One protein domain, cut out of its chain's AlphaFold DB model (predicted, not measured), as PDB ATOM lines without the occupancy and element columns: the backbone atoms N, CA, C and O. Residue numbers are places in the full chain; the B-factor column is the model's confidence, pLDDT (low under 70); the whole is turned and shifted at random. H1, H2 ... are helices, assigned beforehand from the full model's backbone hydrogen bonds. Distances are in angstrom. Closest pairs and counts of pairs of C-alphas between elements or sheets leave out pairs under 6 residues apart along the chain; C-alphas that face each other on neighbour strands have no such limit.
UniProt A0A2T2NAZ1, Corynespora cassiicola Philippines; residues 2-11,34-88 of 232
ATOM      1  N   TYR A   2     -46.044   4.131  36.259       89.81
ATOM      2  CA  TYR A   2     -45.270   3.319  37.206       89.81
ATOM      3  C   TYR A   2     -46.043   2.991  38.493       89.81
ATOM      4  O   TYR A   2     -46.057   1.843  38.924       89.81
ATOM      5  N   GLU A   3     -46.726   3.976  39.076       92.06
ATOM      6  CA  GLU A   3     -47.562   3.778  40.270       92.06
ATOM      7  C   GLU A   3     -48.725   2.824  39.984       92.06
ATOM      8  O   GLU A   3     -48.872   1.816  40.663       92.06
ATOM      9  N   THR A   4     -49.441   3.047  38.880       89.19
ATOM     10  CA  THR A   4     -50.523   2.163  38.415       89.19
ATOM     11  C   THR A   4     -50.049   0.726  38.159       89.19
ATOM     12  O   THR A   4     -50.766  -0.219  38.457       89.19
ATOM     13  N   TYR A   5     -48.828   0.538  37.644       90.88
ATOM     14  CA  TYR A   5     -48.229  -0.795  37.490       90.88
ATOM     15  C   TYR A   5     -47.897  -1.450  38.839       90.88
ATOM     16  O   TYR A   5     -47.997  -2.665  38.983       90.88
ATOM     17  N   LYS A   6     -47.478  -0.665  39.841       92.81
ATOM     18  CA  LYS A   6     -47.210  -1.184  41.189       92.81
ATOM     19  C   LYS A   6     -48.476  -1.634  41.908       92.81
ATOM     20  O   LYS A   6     -48.396  -2.594  42.671       92.81
ATOM     21  N   GLU A   7     -49.584  -0.938  41.688       92.00
ATOM     22  CA  GLU A   7     -50.884  -1.261  42.281       92.00
ATOM     23  C   GLU A   7     -51.456  -2.565  41.718       92.00
ATOM     24  O   GLU A   7     -51.874  -3.428  42.489       92.00
ATOM     25  N   ASP A   8     -51.413  -2.745  40.395       88.75
ATOM     26  CA  ASP A   8     -51.874  -3.964  39.733       88.75
ATOM     27  C   ASP A   8     -50.930  -4.367  38.595       88.75
ATOM     28  O   ASP A   8     -50.981  -3.831  37.488       88.75
ATOM     29  N   LYS A   9     -50.066  -5.349  38.871       88.44
ATOM     30  CA  LYS A   9     -49.110  -5.877  37.887       88.44
ATOM     31  C   LYS A   9     -49.763  -6.781  36.847       88.44
ATOM     32  O   LYS A   9     -49.280  -6.834  35.720       88.44
ATOM     33  N   ASN A  10     -50.808  -7.512  37.231       85.00
ATOM     34  CA  ASN A  10     -51.408  -8.549  36.389       85.00
ATOM     35  C   ASN A  10     -52.459  -7.957  35.443       85.00
ATOM     36  O   ASN A  10     -52.604  -8.431  34.321       85.00
ATOM     37  N   GLY A  11     -53.170  -6.915  35.881       86.75
ATOM     38  CA  GLY A  11     -54.146  -6.170  35.084       86.75
ATOM     39  C   GLY A  11     -53.613  -4.867  34.483       86.75
ATOM     40  O   GLY A  11     -54.398  -4.075  33.958       86.75
ATOM     41  N   GLU A  34     -44.338   7.990  20.496       95.56
ATOM     42  CA  GLU A  34     -43.286   7.029  20.158       95.56
ATOM     43  C   GLU A  34     -42.687   7.308  18.771       95.56
ATOM     44  O   GLU A  34     -41.466   7.332  18.605       95.56
ATOM     45  N   LYS A  35     -43.538   7.581  17.773       96.88
ATOM     46  CA  LYS A  35     -43.100   7.932  16.418       96.88
ATOM     47  C   LYS A  35     -42.283   9.224  16.401       96.88
ATOM     48  O   LYS A  35     -41.299   9.309  15.666       96.88
ATOM     49  N   GLU A  36     -42.672  10.226  17.185       96.56
ATOM     50  CA  GLU A  36     -41.927  11.479  17.297       96.56
ATOM     51  C   GLU A  36     -40.558  11.266  17.950       96.56
ATOM     52  O   GLU A  36     -39.555  11.749  17.422       96.56
ATOM     53  N   LEU A  37     -40.496  10.506  19.050       96.25
ATOM     54  CA  LEU A  37     -39.242  10.150  19.720       96.25
ATOM     55  C   LEU A  37     -38.307   9.390  18.778       96.25
ATOM     56  O   LEU A  37     -37.133   9.736  18.661       96.25
ATOM     57  N   LYS A  38     -38.840   8.414  18.038       95.62
ATOM     58  CA  LYS A  38     -38.074   7.654  17.047       95.62
ATOM     59  C   LYS A  38     -37.532   8.552  15.937       95.62
ATOM     60  O   LYS A  38     -36.362   8.442  15.588       95.62
ATOM     61  N   ARG A  39     -38.345   9.488  15.433       95.75
ATOM     62  CA  ARG A  39     -37.910  10.469  14.426       95.75
ATOM     63  C   ARG A  39     -36.795  11.376  14.956       95.75
ATOM     64  O   ARG A  39     -35.855  11.660  14.222       95.75
ATOM     65  N   LYS A  40     -36.889  11.838  16.209       92.31
ATOM     66  CA  LYS A  40     -35.840  12.660  16.845       92.31
ATOM     67  C   LYS A  40     -34.529  11.884  16.975       92.31
ATOM     68  O   LYS A  40     -33.482  12.408  16.609       92.31
ATOM     69  N   LEU A  41     -34.598  10.632  17.426       93.12
ATOM     70  CA  LEU A  41     -33.430   9.756  17.515       93.12
ATOM     71  C   LEU A  41     -32.788   9.528  16.145       93.12
ATOM     72  O   LEU A  41     -31.576   9.659  16.019       93.12
ATOM     73  N   GLU A  42     -33.589   9.252  15.118       93.44
ATOM     74  CA  GLU A  42     -33.094   9.046  13.755       93.44
ATOM     75  C   GLU A  42     -32.420  10.306  13.191       93.44
ATOM     76  O   GLU A  42     -31.328  10.223  12.630       93.44
ATOM     77  N   TYR A  43     -33.010  11.487  13.399       90.19
ATOM     78  CA  TYR A  43     -32.417  12.757  12.974       90.19
ATOM     79  C   TYR A  43     -31.045  13.006  13.616       90.19
ATOM     80  O   TYR A  43     -30.100  13.405  12.930       90.19
ATOM     81  N   LEU A  44     -30.920  12.747  14.920       84.56
ATOM     82  CA  LEU A  44     -29.661  12.913  15.647       84.56
ATOM     83  C   LEU A  44     -28.628  11.845  15.259       84.56
ATOM     84  O   LEU A  44     -27.445  12.156  15.141       84.56
ATOM     85  N   GLN A  45     -29.065  10.612  14.982       85.50
ATOM     86  CA  GLN A  45     -28.199   9.544  14.475       85.50
ATOM     87  C   GLN A  45     -27.644   9.847  13.078       85.50
ATOM     88  O   GLN A  45     -26.482   9.552  12.805       85.50
ATOM     89  N   GLN A  46     -28.445  10.450  12.194       88.19
ATOM     90  CA  GLN A  46     -28.019  10.809  10.837       88.19
ATOM     91  C   GLN A  46     -27.039  11.993  10.800       88.19
ATOM     92  O   GLN A  46     -26.299  12.140   9.827       88.19
ATOM     93  N   ASN A  47     -26.997  12.821  11.849       87.38
ATOM     94  CA  ASN A  47     -26.157  14.019  11.922       87.38
ATOM     95  C   ASN A  47     -25.108  13.926  13.050       87.38
ATOM     96  O   ASN A  47     -25.121  14.748  13.968       87.38
ATOM     97  N   PRO A  48     -24.140  12.987  12.981       84.12
ATOM     98  CA  PRO A  48     -23.169  12.766  14.058       84.12
ATOM     99  C   PRO A  48     -22.252  13.973  14.306       84.12
ATOM    100  O   PRO A  48     -21.816  14.200  15.427       84.12
ATOM    101  N   LYS A  49     -22.021  14.810  13.286       85.38
ATOM    102  CA  LYS A  49     -21.224  16.043  13.413       85.38
ATOM    103  C   LYS A  49     -21.853  17.069  14.360       85.38
ATOM    104  O   LYS A  49     -21.129  17.856  14.956       85.38
ATOM    105  N   LEU A  50     -23.181  17.062  14.501       81.06
ATOM    106  CA  LEU A  50     -23.887  17.947  15.433       81.06
ATOM    107  C   LEU A  50     -23.587  17.554  16.890       81.06
ATOM    108  O   LEU A  50     -23.432  18.416  17.746       81.06
ATOM    109  N   ALA A  51     -23.449  16.249  17.145       77.81
ATOM    110  CA  ALA A  51     -23.114  15.697  18.455       77.81
ATOM    111  C   ALA A  51     -21.646  15.944  18.855       77.81
ATOM    112  O   ALA A  51     -21.344  16.030  20.039       77.81
ATOM    113  N   GLU A  52     -20.735  16.079  17.887       82.62
ATOM    114  CA  GLU A  52     -19.328  16.424  18.152       82.62
ATOM    115  C   GLU A  52     -19.135  17.904  18.516       82.62
ATOM    116  O   GLU A  52     -18.168  18.252  19.192       82.62
ATOM    117  N   GLN A  53     -20.030  18.780  18.054       86.06
ATOM    118  CA  GLN A  53     -19.908  20.231  18.215       86.06
ATOM    119  C   GLN A  53     -20.634  20.768  19.451       86.06
ATOM    120  O   GLN A  53     -20.238  21.811  19.969       86.06
ATOM    121  N   ASP A  54     -21.675  20.075  19.919       89.50
ATOM    122  CA  ASP A  54     -22.519  20.537  21.018       89.50
ATOM    123  C   ASP A  54     -22.839  19.407  22.014       89.50
ATOM    124  O   ASP A  54     -23.587  18.468  21.729       89.50
ATOM    125  N   GLU A  55     -22.299  19.523  23.231       89.88
ATOM    126  CA  GLU A  55     -22.569  18.599  24.339       89.88
ATOM    127  C   GLU A  55     -24.062  18.577  24.717       89.88
ATOM    128  O   GLU A  55     -24.597  17.540  25.129       89.88
ATOM    129  N   GLN A  56     -24.775  19.692  24.529       90.25
ATOM    130  CA  GLN A  56     -26.199  19.778  24.831       90.25
ATOM    131  C   GLN A  56     -27.025  18.862  23.917       90.25
ATOM    132  O   GLN A  56     -27.985  18.240  24.379       90.25
ATOM    133  N   VAL A  57     -26.612  18.698  22.656       89.31
ATOM    134  CA  VAL A  57     -27.245  17.778  21.697       89.31
ATOM    135  C   VAL A  57     -27.046  16.324  22.125       89.31
ATOM    136  O   VAL A  57     -27.978  15.520  22.063       89.31
ATOM    137  N   VAL A  58     -25.859  15.976  22.629       88.94
ATOM    138  CA  VAL A  58     -25.582  14.635  23.174       88.94
ATOM    139  C   VAL A  58     -26.458  14.354  24.394       88.94
ATOM    140  O   VAL A  58     -27.014  13.260  24.540       88.94
ATOM    141  N   ARG A  59     -26.628  15.347  25.275       92.06
ATOM    142  CA  ARG A  59     -27.533  15.240  26.423       92.06
ATOM    143  C   ARG A  59     -28.977  15.018  25.973       92.06
ATOM    144  O   ARG A  59     -29.649  14.141  26.517       92.06
ATOM    145  N   GLU A  60     -29.445  15.772  24.983       91.12
ATOM    146  CA  GLU A  60     -30.793  15.627  24.429       91.12
ATOM    147  C   GLU A  60     -31.010  14.248  23.783       91.12
ATOM    148  O   GLU A  60     -32.032  13.605  24.029       91.12
ATOM    149  N   LEU A  61     -30.025  13.733  23.040       91.00
ATOM    150  CA  LEU A  61     -30.058  12.379  22.479       91.00
ATOM    151  C   LEU A  61     -30.263  11.332  23.581       91.00
ATOM    152  O   LEU A  61     -31.153  10.488  23.497       91.00
ATOM    153  N   ASN A  62     -29.479  11.400  24.655       92.12
ATOM    154  CA  ASN A  62     -29.590  10.431  25.743       92.12
ATOM    155  C   ASN A  62     -30.939  10.525  26.472       92.12
ATOM    156  O   ASN A  62     -31.538   9.497  26.786       92.12
ATOM    157  N   LEU A  63     -31.457  11.736  26.698       95.38
ATOM    158  CA  LEU A  63     -32.777  11.936  27.304       95.38
ATOM    159  C   LEU A  63     -33.910  11.416  26.411       95.38
ATOM    160  O   LEU A  63     -34.835  10.774  26.910       95.38
ATOM    161  N   THR A  64     -33.833  11.639  25.097       95.38
ATOM    162  CA  THR A  64     -34.821  11.106  24.145       95.38
ATOM    163  C   THR A  64     -34.755   9.583  24.054       95.38
ATOM    164  O   THR A  64     -35.802   8.939  24.005       95.38
ATOM    165  N   ASN A  65     -33.561   8.989  24.132       94.88
ATOM    166  CA  ASN A  65     -33.394   7.538  24.191       94.88
ATOM    167  C   ASN A  65     -34.006   6.952  25.475       94.88
ATOM    168  O   ASN A  65     -34.772   5.992  25.416       94.88
ATOM    169  N   LEU A  66     -33.749   7.570  26.635       96.69
ATOM    170  CA  LEU A  66     -34.384   7.182  27.899       96.69
ATOM    171  C   LEU A  66     -35.913   7.264  27.809       96.69
ATOM    172  O   LEU A  66     -36.594   6.314  28.189       96.69
ATOM    173  N   ALA A  67     -36.457   8.352  27.258       96.25
ATOM    174  CA  ALA A  67     -37.897   8.499  27.060       96.25
ATOM    175  C   ALA A  67     -38.466   7.403  26.142       96.25
ATOM    176  O   ALA A  67     -39.478   6.783  26.472       96.25
ATOM    177  N   PHE A  68     -37.791   7.102  25.031       96.88
ATOM    178  CA  PHE A  68     -38.192   6.033  24.114       96.88
ATOM    179  C   PHE A  68     -38.193   4.656  24.798       96.88
ATOM    180  O   PHE A  68     -39.176   3.918  24.711       96.88
ATOM    181  N   MET A  69     -37.148   4.332  25.566       96.88
ATOM    182  CA  MET A  69     -37.098   3.092  26.348       96.88
ATOM    183  C   MET A  69     -38.215   3.019  27.397       96.88
ATOM    184  O   MET A  69     -38.799   1.956  27.605       96.88
ATOM    185  N   VAL A  70     -38.575   4.133  28.040       95.75
ATOM    186  CA  VAL A  70     -39.717   4.181  28.969       95.75
ATOM    187  C   VAL A  70     -41.030   3.845  28.249       95.75
ATOM    188  O   VAL A  70     -41.837   3.072  28.766       95.75
ATOM    189  N   HIS A  71     -41.243   4.346  27.031       94.69
ATOM    190  CA  HIS A  71     -42.420   3.971  26.240       94.69
ATOM    191  C   HIS A  71     -42.464   2.472  25.937       94.69
ATOM    192  O   HIS A  71     -43.500   1.837  26.180       94.69
ATOM    193  N   GLN A  72     -41.337   1.929  25.468       95.69
ATOM    194  CA  GLN A  72     -41.185   0.523  25.109       95.69
ATOM    195  C   GLN A  72     -41.387  -0.402  26.313       95.69
ATOM    196  O   GLN A  72     -42.077  -1.411  26.205       95.69
ATOM    197  N   THR A  73     -40.827  -0.050  27.472       95.56
ATOM    198  CA  THR A  73     -40.950  -0.855  28.698       95.56
ATOM    199  C   THR A  73     -42.390  -0.934  29.191       95.56
ATOM    200  O   THR A  73     -42.849  -2.009  29.550       95.56
ATOM    201  N   PHE A  74     -43.163   0.154  29.163       94.88
ATOM    202  CA  PHE A  74     -44.579   0.061  29.534       94.88
ATOM    203  C   PHE A  74     -45.407  -0.738  28.522       94.88
ATOM    204  O   PHE A  74     -46.332  -1.440  28.923       94.88
ATOM    205  N   ALA A  75     -45.079  -0.667  27.229       93.62
ATOM    206  CA  ALA A  75     -45.724  -1.512  26.226       93.62
ATOM    207  C   ALA A  75     -45.394  -3.002  26.440       93.62
ATOM    208  O   ALA A  75     -46.293  -3.840  26.385       93.62
ATOM    209  N   SER A  76     -44.136  -3.334  26.749       94.81
ATOM    210  CA  SER A  76     -43.735  -4.715  27.032       94.81
ATOM    211  C   SER A  76     -44.330  -5.241  28.337       94.81
ATOM    212  O   SER A  76     -44.750  -6.391  28.378       94.81
ATOM    213  N   LEU A  77     -44.447  -4.411  29.378       94.44
ATOM    214  CA  LEU A  77     -45.111  -4.788  30.630       94.44
ATOM    215  C   LEU A  77     -46.592  -5.134  30.424       94.44
ATOM    216  O   LEU A  77     -47.062  -6.111  30.999       94.44
ATOM    217  N   GLU A  78     -47.317  -4.381  29.588       93.25
ATOM    218  CA  GLU A  78     -48.700  -4.727  29.220       93.25
ATOM    219  C   GLU A  78     -48.764  -6.057  28.447       93.25
ATOM    220  O   GLU A  78     -49.630  -6.880  28.742       93.25
ATOM    221  N   SER A  79     -47.841  -6.303  27.505       94.06
ATOM    222  CA  SER A  79     -47.760  -7.580  26.766       94.06
ATOM    223  C   SER A  79     -47.519  -8.763  27.704       94.06
ATOM    224  O   SER A  79     -48.273  -9.731  27.686       94.06
ATOM    225  N   ILE A  80     -46.525  -8.649  28.590       94.12
ATOM    226  CA  ILE A  80     -46.179  -9.694  29.560       94.12
ATOM    227  C   ILE A  80     -47.368  -9.987  30.484       94.12
ATOM    228  O   ILE A  80     -47.650 -11.149  30.765       94.12
ATOM    229  N   GLY A  81     -48.098  -8.960  30.935       92.62
ATOM    230  CA  GLY A  81     -49.311  -9.150  31.736       92.62
ATOM    231  C   GLY A  81     -50.381  -9.968  31.002       92.62
ATOM    232  O   GLY A  81     -50.950 -10.901  31.571       92.62
ATOM    233  N   GLN A  82     -50.607  -9.680  29.717       92.00
ATOM    234  CA  GLN A  82     -51.552 -10.427  28.875       92.00
ATOM    235  C   GLN A  82     -51.095 -11.871  28.627       92.00
ATOM    236  O   GLN A  82     -51.905 -12.791  28.709       92.00
ATOM    237  N   GLU A  83     -49.806 -12.090  28.377       93.81
ATOM    238  CA  GLU A  83     -49.228 -13.425  28.198       93.81
ATOM    239  C   GLU A  83     -49.347 -14.270  29.470       93.81
ATOM    240  O   GLU A  83     -49.794 -15.414  29.409       93.81
ATOM    241  N   LEU A  84     -49.032 -13.701  30.638       92.88
ATOM    242  CA  LEU A  84     -49.211 -14.377  31.924       92.88
ATOM    243  C   LEU A  84     -50.677 -14.733  32.176       92.88
ATOM    244  O   LEU A  84     -50.967 -15.824  32.671       92.88
ATOM    245  N   HIS A  85     -51.606 -13.849  31.801       92.44
ATOM    246  CA  HIS A  85     -53.030 -14.149  31.875       92.44
ATOM    247  C   HIS A  85     -53.405 -15.336  30.975       92.44
ATOM    248  O   HIS A  85     -54.070 -16.261  31.438       92.44
ATOM    249  N   ILE A  86     -52.925 -15.376  29.730       92.06
ATOM    250  CA  ILE A  86     -53.165 -16.502  28.813       92.06
ATOM    251  C   ILE A  86     -52.573 -17.804  29.369       92.06
ATOM    252  O   ILE A  86     -53.250 -18.830  29.376       92.06
ATOM    253  N   ILE A  87     -51.344 -17.766  29.889       91.12
ATOM    254  CA  ILE A  87     -50.683 -18.934  30.491       91.12
ATOM    255  C   ILE A  87     -51.464 -19.434  31.710       91.12
ATOM    256  O   ILE A  87     -51.581 -20.640  31.906       91.12
ATOM    257  N   SER A  88     -52.056 -18.536  32.503       92.19
ATOM    258  CA  SER A  88     -52.888 -18.930  33.649       92.19
ATOM    259  C   SER A  88     -54.155 -19.700  33.255       92.19
ATOM    260  O   SER A  88     -54.690 -20.452  34.066       92.19
TER     261      SER A  88
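AT A GLANCE: This is residues 2 to 11 and 34 to 88 of the 232 residues of a protein of Corynespora cassiicola Philippines (UniProt A0A2T2NAZ1). What does one see first? One long helix, H4, makes the length of a rod, and H2 packs slantwise on its earlier half, with short H3 at the turn between them. Short H1 is a separate piece near H4, beyond a cut. What is it made of? The printed part has 65 residues with four named helices in the order H1, H2, H3, H4 and no named strand; the class is all helix. It is extended, with a radius of gyration of the C-alphas of 16.6 A and spans of 53 by 21 by 15 A.

IN THESE COORDINATES: Where does the printed part begin? H1, residues 2 to 7, begins at C-alpha 2 (-45.270, 3.319, 37.206) and is 8.8 A long. What follows the cut? H2, residues 34 to 46, is 18.3 A long, and H3, residues 48 to 53, 9.1 A. Where is the long helix? H4, residues 55 to 88, runs 49.1 A to C-alpha 88 (-52.888, -18.930, 33.649).

HOW THE PARTS SIT: What does H1 meet? H1 touches no helix; it is near H4 and apart from H2 and H3. How does H2 stand to H4? They touch, at residues 61 to 71 of H4 alone, closest at the C-alphas of Leu 37 and Phe 68, 6.1 A, with a steep tilt of 42 degrees, opposite ways. And H3? It only just touches H4, with 3 pairs of C-alphas within 8 A, only at the corner; the closest C-alphas, Ala 51 and Val 58, are 5.4 A apart. How are the backbones? In H1, H2, H3 and H4 every O i to N i+4 pair is within hydrogen-bond range.

THE WHOLE: How large is it? The farthest C-alphas, Gln 53 and Ser 88, are 53.5 A apart. Where is the cut? Residues 12 to 33 are not printed, and C-alphas 11 and 34 are 22.7 A apart; the links H2 to H3 and H3 to H4 are tight. How confident is the model? Mean pLDDT of the printed part is 91.5, and no printed residue is under 70.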